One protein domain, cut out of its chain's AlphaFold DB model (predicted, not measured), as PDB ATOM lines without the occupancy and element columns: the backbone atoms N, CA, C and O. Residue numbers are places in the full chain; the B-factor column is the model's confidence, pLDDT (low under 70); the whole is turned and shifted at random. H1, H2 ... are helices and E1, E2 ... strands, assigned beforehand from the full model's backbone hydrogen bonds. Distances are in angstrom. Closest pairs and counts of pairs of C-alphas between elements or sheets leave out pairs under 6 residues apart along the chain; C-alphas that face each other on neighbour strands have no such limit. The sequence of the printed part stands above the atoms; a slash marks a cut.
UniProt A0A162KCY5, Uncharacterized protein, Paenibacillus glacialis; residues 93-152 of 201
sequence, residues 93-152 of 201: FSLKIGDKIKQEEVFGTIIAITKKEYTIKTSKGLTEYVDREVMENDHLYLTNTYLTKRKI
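Overview. This is residues 93 to 152 of the 201 residues of an uncharacterized protein of Paenibacillus glacialis (UniProt A0A162KCY5). A strongly twisted wall of four antiparallel strands, a meander in which each strand neighbours the one before, has helix H2 packed beside edge strand E1 and short helix H1 following E4. E2 bends by 77 degrees at residue 109. The printed part has 60 residues, with four named strands and two named helices in the order E1 E2 E3 E4 H1 H2 along the chain; the sheet's order is E1 E2 E3 E4, and the class is mixed, helices and strands. The whole is compact, radius of gyration of the C-alphas 10.5 A, spanning 30 by 23 by 19 A.

Arrangement. E1, residues 100 to 103, and E2, residues 106 to 113, form a hairpin, with N 101 and O 108 within hydrogen-bond range at 2.7 A. E2 and E3, residues 117 to 122, form another, N 109 to O 121 being 2.8 A. E3 and E4, residues 127 to 131, form a third, N 118 to O 130 being 2.8 A. H1, residues 132 to 137, is on the sheet, over none of its strands; C-alphas 117 and 132 are its closest to E3, 4.7 A. H2, residues 139 to 150, only grazes the sheet, its closest C-alphas to E1 being Ile 101 and Thr 145, 5.6 A. Every O i to N i+4 pair is within range in H1, 6 of 8 in H2.

Along the chain. E1 begins at C-alpha 100 (149.133, 178.791, 95.284). E2 is 15.8 A long. H2, 16.3 A, ends at C-alpha 150 (142.855, 180.628, 85.525).

Size, cuts and confidence. The printed part has no cut. pLDDT is under 70 at residues 93 to 94, 102 to 106 and 135 to 152.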
ATOM      1  N   PHE A  93     134.065 180.951  91.101       54.50
ATOM      2  CA  PHE A  93     135.132 181.395  91.998       54.50
ATOM      3  C   PHE A  93     135.249 180.491  93.229       54.50
ATOM      4  O   PHE A  93     134.828 180.836  94.327       54.50
ATOM      5  N   SER A  94     135.808 179.299  93.043       61.09
ATOM      6  CA  SER A  94     136.190 178.396  94.122       61.09
ATOM      7  C   SER A  94     137.689 178.143  94.075       61.09
ATOM      8  O   SER A  94     138.223 177.728  93.041       61.09
ATOM      9  N   LEU A  95     138.371 178.398  95.192       70.56
ATOM     10  CA  LEU A  95     139.740 177.930  95.403       70.56
ATOM     11  C   LEU A  95     139.748 176.395  95.362       70.56
ATOM     12  O   LEU A  95     138.840 175.753  95.897       70.56
ATOM     13  N   LYS A  96     140.744 175.813  94.693       73.69
ATOM     14  CA  LYS A  96     140.913 174.363  94.532       73.69
ATOM     15  C   LYS A  96     142.197 173.902  95.227       73.69
ATOM     16  O   LYS A  96     143.138 174.668  95.426       73.69
ATOM     17  N   ILE A  97     142.246 172.616  95.574       83.44
ATOM     18  CA  ILE A  97     143.493 171.979  96.012       83.44
ATOM     19  C   ILE A  97     144.541 172.162  94.907       83.44
ATOM     20  O   ILE A  97     144.251 171.990  93.722       83.44
ATOM     21  N   GLY A  98     145.752 172.543  95.302       75.31
ATOM     22  CA  GLY A  98     146.859 172.881  94.419       75.31
ATOM     23  C   GLY A  98     146.976 174.372  94.106       75.31
ATOM     24  O   GLY A  98     148.014 174.774  93.575       75.31
ATOM     25  N   ASP A  99     145.987 175.215  94.426       73.88
ATOM     26  CA  ASP A  99     146.083 176.670  94.247       73.88
ATOM     27  C   ASP A  99     147.174 177.270  95.150       73.88
ATOM     28  O   ASP A  99     147.325 176.879  96.304       73.88
ATOM     29  N   LYS A 100     148.003 178.161  94.582       71.94
ATOM     30  CA  LYS A 100     149.133 178.791  95.284       71.94
ATOM     31  C   LYS A 100     148.709 180.160  95.745       71.94
ATOM     32  O   LYS A 100     148.282 180.928  94.904       71.94
ATOM     33  N   ILE A 101     148.895 180.464  97.008       70.31
ATOM     34  CA  ILE A 101     148.218 181.551  97.674       70.31
ATOM     35  C   ILE A 101     149.184 182.415  98.492       70.31
ATOM     36  O   ILE A 101     150.197 181.906  98.973       70.31
ATOM     37  N   LYS A 102     148.884 183.713  98.632       65.50
ATOM     38  CA  LYS A 102     149.678 184.679  99.414       65.50
ATOM     39  C   LYS A 102     148.781 185.639 100.206       65.50
ATOM     40  O   LYS A 102     148.452 186.696  99.674       65.50
ATOM     41  N   GLN A 103     148.387 185.272 101.423       65.19
ATOM     42  CA  GLN A 103     147.532 186.068 102.313       65.19
ATOM     43  C   GLN A 103     148.367 186.605 103.470       65.19
ATOM     44  O   GLN A 103     148.880 185.804 104.235       65.19
ATOM     45  N   GLU A 104     148.524 187.922 103.602       66.75
ATOM     46  CA  GLU A 104     149.376 188.521 104.646       66.75
ATOM     47  C   GLU A 104     150.755 187.819 104.763       66.75
ATOM     48  O   GLU A 104     151.555 187.860 103.819       66.75
ATOM     49  N   GLU A 105     151.025 187.151 105.891       67.12
ATOM     50  CA  GLU A 105     152.246 186.378 106.159       67.12
ATOM     51  C   GLU A 105     152.203 184.930 105.620       67.12
ATOM     52  O   GLU A 105     153.240 184.264 105.515       67.12
ATOM     53  N   VAL A 106     151.028 184.453 105.208       67.94
ATOM     54  CA  VAL A 106     150.756 183.091 104.739       67.94
ATOM     55  C   VAL A 106     151.020 182.969 103.239       67.94
ATOM     56  O   VAL A 106     150.201 183.339 102.395       67.94
ATOM     57  N   PHE A 107     152.164 182.389 102.869       79.38
ATOM     58  CA  PHE A 107     152.487 182.060 101.475       79.38
ATOM     59  C   PHE A 107     152.644 180.555 101.271       79.38
ATOM     60  O   PHE A 107     153.597 179.952 101.775       79.38
ATOM     61  N   GLY A 108     151.760 179.940 100.482       79.62
ATOM     62  CA  GLY A 108     151.750 178.487 100.335       79.62
ATOM     63  C   GLY A 108     150.859 177.924  99.239       79.62
ATOM     64  O   GLY A 108     150.446 178.619  98.322       79.62
ATOM     65  N   THR A 109     150.609 176.620  99.295       84.00
ATOM     66  CA  THR A 109     149.737 175.885  98.371       84.00
ATOM     67  C   THR A 109     148.601 175.244  99.153       84.00
ATOM     68  O   THR A 109     148.858 174.601 100.168       84.00
ATOM     69  N   ILE A 110     147.362 175.376  98.685       85.31
ATOM     70  CA  ILE A 110     146.210 174.707  99.291       85.31
ATOM     71  C   ILE A 110     146.369 173.199  99.102       85.31
ATOM     72  O   ILE A 110     146.444 172.717  97.973       85.31
ATOM     73  N   ILE A 111     146.404 172.447 100.196       91.69
ATOM     74  CA  ILE A 111     146.536 170.982 100.186       91.69
ATOM     75  C   ILE A 111     145.257 170.270 100.628       91.69
ATOM     76  O   ILE A 111     145.056 169.114 100.266       91.69
ATOM     77  N   ALA A 112     144.371 170.955 101.355       92.62
ATOM     78  CA  ALA A 112     143.049 170.453 101.708       92.62
ATOM     79  C   ALA A 112     142.048 171.605 101.854       92.62
ATOM     80  O   ALA A 112     142.426 172.747 102.123       92.62
ATOM     81  N   ILE A 113     140.767 171.293 101.656       88.12
ATOM     82  CA  ILE A 113     139.655 172.238 101.774       88.12
ATOM     83  C   ILE A 113     138.562 171.565 102.591       88.12
ATOM     84  O   ILE A 113     138.083 170.492 102.218       88.12
ATOM     85  N   THR A 114     138.151 172.197 103.684       90.88
ATOM     86  CA  THR A 114     137.004 171.757 104.483       90.88
ATOM     87  C   THR A 114     135.838 172.734 104.326       90.88
ATOM     88  O   THR A 114     135.885 173.689 103.546       90.88
ATOM     89  N   LYS A 115     134.739 172.503 105.057       85.50
ATOM     90  CA  LYS A 115     133.626 173.463 105.090       85.50
ATOM     91  C   LYS A 115     134.022 174.800 105.725       85.50
ATOM     92  O   LYS A 115     133.424 175.802 105.357       85.50
ATOM     93  N   LYS A 116     134.983 174.805 106.655       87.81
ATOM     94  CA  LYS A 116     135.340 175.980 107.461       87.81
ATOM     95  C   LYS A 116     136.699 176.576 107.116       87.81
ATOM     96  O   LYS A 116     136.879 177.762 107.323       87.81
ATOM     97  N   GLU A 117     137.625 175.794 106.564       90.25
ATOM     98  CA  GLU A 117     139.042 176.175 106.511       90.25
ATOM     99  C   GLU A 117     139.733 175.717 105.218       90.25
ATOM    100  O   GLU A 117     139.379 174.692 104.619       90.25
ATOM    101  N   TYR A 118     140.777 176.454 104.840       87.75
ATOM    102  CA  TYR A 118     141.808 176.044 103.893       87.75
ATOM    103  C   TYR A 118     143.044 175.563 104.653       87.75
ATOM    104  O   TYR A 118     143.560 176.273 105.512       87.75
ATOM    105  N   THR A 119     143.562 174.388 104.296       93.06
ATOM    106  CA  THR A 119     144.864 173.911 104.785       93.06
ATOM    107  C   THR A 119     145.937 174.216 103.755       93.06
ATOM    108  O   THR A 119     145.817 173.835 102.586       93.06
ATOM    109  N   ILE A 120     147.005 174.872 104.190       89.31
ATOM    110  CA  ILE A 120     147.985 175.524 103.328       89.31
ATOM    111  C   ILE A 120     149.370 175.001 103.675       89.31
ATOM    112  O   ILE A 120     149.812 175.092 104.813       89.31
ATOM    113  N   LYS A 121     150.091 174.480 102.682       92.56
ATOM    114  CA  LYS A 121     151.505 174.133 102.818       92.56
ATOM    115  C   LYS A 121     152.366 175.314 102.391       92.56
ATOM    116  O   LYS A 121     152.386 175.645 101.205       92.56
ATOM    117  N   THR A 122     153.068 175.945 103.321       86.69
ATOM    118  CA  THR A 122     153.894 177.116 103.015       86.69
ATOM    119  C   THR A 122     155.162 176.752 102.252       86.69
ATOM    120  O   THR A 122     155.601 175.599 102.255       86.69
ATOM    121  N   SER A 123     155.795 177.739 101.611       78.12
ATOM    122  CA  SER A 123     157.095 177.537 100.944       78.12
ATOM    123  C   SER A 123     158.207 177.100 101.908       78.12
ATOM    124  O   SER A 123     159.165 176.460 101.484       78.12
ATOM    125  N   LYS A 124     158.057 177.400 103.205       85.69
ATOM    126  CA  LYS A 124     158.950 176.957 104.288       85.69
ATOM    127  C   LYS A 124     158.636 175.536 104.776       85.69
ATOM    128  O   LYS A 124     159.261 175.059 105.716       85.69
ATOM    129  N   GLY A 125     157.659 174.860 104.172       87.69
ATOM    130  CA  GLY A 125     157.240 173.517 104.559       87.69
ATOM    131  C   GLY A 125     156.353 173.466 105.809       87.69
ATOM    132  O   GLY A 125     156.087 172.368 106.298       87.69
ATOM    133  N   LEU A 126     155.864 174.602 106.309       92.00
ATOM    134  CA  LEU A 126     154.913 174.647 107.426       92.00
ATOM    135  C   LEU A 126     153.491 174.383 106.927       92.00
ATOM    136  O   LEU A 126     153.205 174.542 105.740       92.00
ATOM    137  N   THR A 127     152.619 173.939 107.826       93.75
ATOM    138  CA  THR A 127     151.189 173.790 107.543       93.75
ATOM    139  C   THR A 127     150.436 174.870 108.301       93.75
ATOM    140  O   THR A 127     150.559 174.950 109.519       93.75
ATOM    141  N   GLU A 128     149.659 175.665 107.580       90.25
ATOM    142  CA  GLU A 128     148.841 176.743 108.126       90.25
ATOM    143  C   GLU A 128     147.368 176.505 107.796       90.25
ATOM    144  O   GLU A 128     147.032 175.852 106.803       90.25
ATOM    145  N   TYR A 129     146.500 177.009 108.665       89.50
ATOM    146  CA  TYR A 129     145.054 176.877 108.559       89.50
ATOM    147  C   TYR A 129     144.474 178.274 108.497       89.50
ATOM    148  O   TYR A 129     144.778 179.106 109.348       89.50
ATOM    149  N   VAL A 130     143.663 178.525 107.477       82.25
ATOM    150  CA  VAL A 130     143.007 179.816 107.308       82.25
ATOM    151  C   VAL A 130     141.515 179.597 107.202       82.25
ATOM    152  O   VAL A 130     141.054 178.789 106.389       82.25
ATOM    153  N   ASP A 131     140.770 180.366 107.987       84.75
ATOM    154  CA  ASP A 131     139.322 180.406 107.917       84.75
ATOM    155  C   ASP A 131     138.850 180.787 106.521       84.75
ATOM    156  O   ASP A 131     139.273 181.769 105.903       84.75
ATOM    157  N   ARG A 132     137.921 179.986 106.016       77.62
ATOM    158  CA  ARG A 132     137.398 180.125 104.668       77.62
ATOM    159  C   ARG A 132     136.713 181.468 104.478       77.62
ATOM    160  O   ARG A 132     136.892 182.054 103.425       77.62
ATOM    161  N   GLU A 133     135.996 181.960 105.485       73.06
ATOM    162  CA  GLU A 133     135.351 183.276 105.459       73.06
ATOM    163  C   GLU A 133     136.372 184.416 105.348       73.06
ATOM    164  O   GLU A 133     136.214 185.295 104.507       73.06
ATOM    165  N   VAL A 134     137.465 184.355 106.117       70.25
ATOM    166  CA  VAL A 134     138.550 185.348 106.067       70.25
ATOM    167  C   VAL A 134     139.202 185.345 104.684       70.25
ATOM    168  O   VAL A 134     139.336 186.385 104.047       70.25
ATOM    169  N   MET A 135     139.531 184.158 104.175       67.50
ATOM    170  CA  MET A 135     140.157 183.991 102.863       67.50
ATOM    171  C   MET A 135     139.261 184.438 101.704       67.50
ATOM    172  O   MET A 135     139.720 184.914 100.667       67.50
ATOM    173  N   GLU A 136     137.963 184.216 101.855       64.00
ATOM    174  CA  GLU A 136     136.955 184.543 100.863       64.00
ATOM    175  C   GLU A 136     136.547 186.021 100.877       64.00
ATOM    176  O   GLU A 136     135.956 186.457  99.887       64.00
ATOM    177  N   ASN A 137     136.871 186.753 101.949       59.03
ATOM    178  CA  ASN A 137     136.687 188.198 102.092       59.03
ATOM    179  C   ASN A 137     137.967 189.008 101.803       59.03
ATOM    180  O   ASN A 137     137.883 190.210 101.551       59.03
ATOM    181  N   ASP A 138     139.148 188.379 101.786       60.78
ATOM    182  CA  ASP A 138     140.398 189.039 101.397       60.78
ATOM    183  C   ASP A 138     140.500 189.180  99.866       60.78
ATOM    184  O   ASP A 138     140.865 188.280  99.098       60.78
ATOM    185  N   HIS A 139     140.121 190.368  99.415       51.84
ATOM    186  CA  HIS A 139     139.932 190.708  98.016       51.84
ATOM    187  C   HIS A 139     141.242 190.885  97.218       51.84
ATOM    188  O   HIS A 139     141.369 190.443  96.067       51.84
ATOM    189  N   LEU A 140     142.268 191.473  97.840       49.22
ATOM    190  CA  LEU A 140     143.594 191.662  97.229       49.22
ATOM    191  C   LEU A 140     144.290 190.313  96.985       49.22
ATOM    192  O   LEU A 140     145.024 190.130  96.006       49.22
ATOM    193  N   TYR A 141     144.006 189.352  97.855       51.62
ATOM    194  CA  TYR A 141     144.502 187.989  97.818       51.62
ATOM    195  C   TYR A 141     143.904 187.140  96.676       51.62
ATOM    196  O   TYR A 141     144.646 186.475  95.933       51.62
ATOM    197  N   LEU A 142     142.578 187.197  96.481       51.69
ATOM    198  CA  LEU A 142     141.890 186.495  95.387       51.69
ATOM    199  C   LEU A 142     142.347 187.020  94.017       51.69
ATOM    200  O   LEU A 142     142.539 186.233  93.084       51.69
ATOM    201  N   THR A 143     142.620 188.326  93.929       52.62
ATOM    202  CA  THR A 143     143.127 189.009  92.728       52.62
ATOM    203  C   THR A 143     144.468 188.438  92.250       52.62
ATOM    204  O   THR A 143     144.617 188.103  91.079       52.62
ATOM    205  N   ASN A 144     145.449 188.264  93.139       48.22
ATOM    206  CA  ASN A 144     146.803 187.852  92.735       48.22
ATOM    207  C   ASN A 144     146.921 186.350  92.421       48.22
ATOM    208  O   ASN A 144     147.681 185.941  91.539       48.22
ATOM    209  N   THR A 145     146.171 185.506  93.126       52.53
ATOM    210  CA  THR A 145     146.280 184.044  93.002       52.53
ATOM    211  C   THR A 145     145.387 183.472  91.904       52.53
ATOM    212  O   THR A 145     145.803 182.623  91.111       52.53
ATOM    213  N   TYR A 146     144.124 183.895  91.876       54.72
ATOM    214  CA  TYR A 146     143.119 183.251  91.036       54.72
ATOM    215  C   TYR A 146     143.294 183.654  89.572       54.72
ATOM    216  O   TYR A 146     143.250 182.813  88.668       54.72
ATOM    217  N   LEU A 147     143.571 184.940  89.351       54.09
ATOM    218  CA  LEU A 147     143.732 185.505  88.023       54.09
ATOM    219  C   LEU A 147     144.990 184.963  87.317       54.09
ATOM    220  O   LEU A 147     144.956 184.693  86.119       54.09
ATOM    221  N   THR A 148     146.068 184.691  88.062       52.97
ATOM    222  CA  THR A 148     147.324 184.146  87.511       52.97
ATOM    223  C   THR A 148     147.235 182.662  87.133       52.97
ATOM    224  O   THR A 148     147.951 182.213  86.236       52.97
ATOM    225  N   LYS A 149     146.356 181.872  87.768       52.75
ATOM    226  CA  LYS A 149     146.185 180.440  87.450       52.75
ATOM    227  C   LYS A 149     145.106 180.152  86.416       52.75
ATOM    228  O   LYS A 149     145.293 179.254  85.597       52.75
ATOM    229  N   ARG A 150     143.987 180.881  86.437       53.94
ATOM    230  CA  ARG A 150     142.855 180.628  85.525       53.94
ATOM    231  C   ARG A 150     142.880 181.470  84.251       53.94
ATOM    232  O   ARG A 150     141.951 181.373  83.458       53.94
ATOM    233  N   LYS A 151     143.958 182.235  84.036       51.53
ATOM    234  CA  LYS A 151     144.258 183.095  82.876       51.53
ATOM    235  C   LYS A 151     143.253 184.201  82.574       51.53
ATOM    236  O   LYS A 151     143.636 185.136  81.886       51.53
ATOM    237  N   ILE A 152     142.008 184.124  83.047       53.56
ATOM    238  CA  ILE A 152     140.995 185.118  82.730       53.56
ATOM    239  C   ILE A 152     139.969 185.265  83.869       53.56
ATOM    240  O   ILE A 152     139.064 184.448  84.052       53.56
TER     241      ILE A 152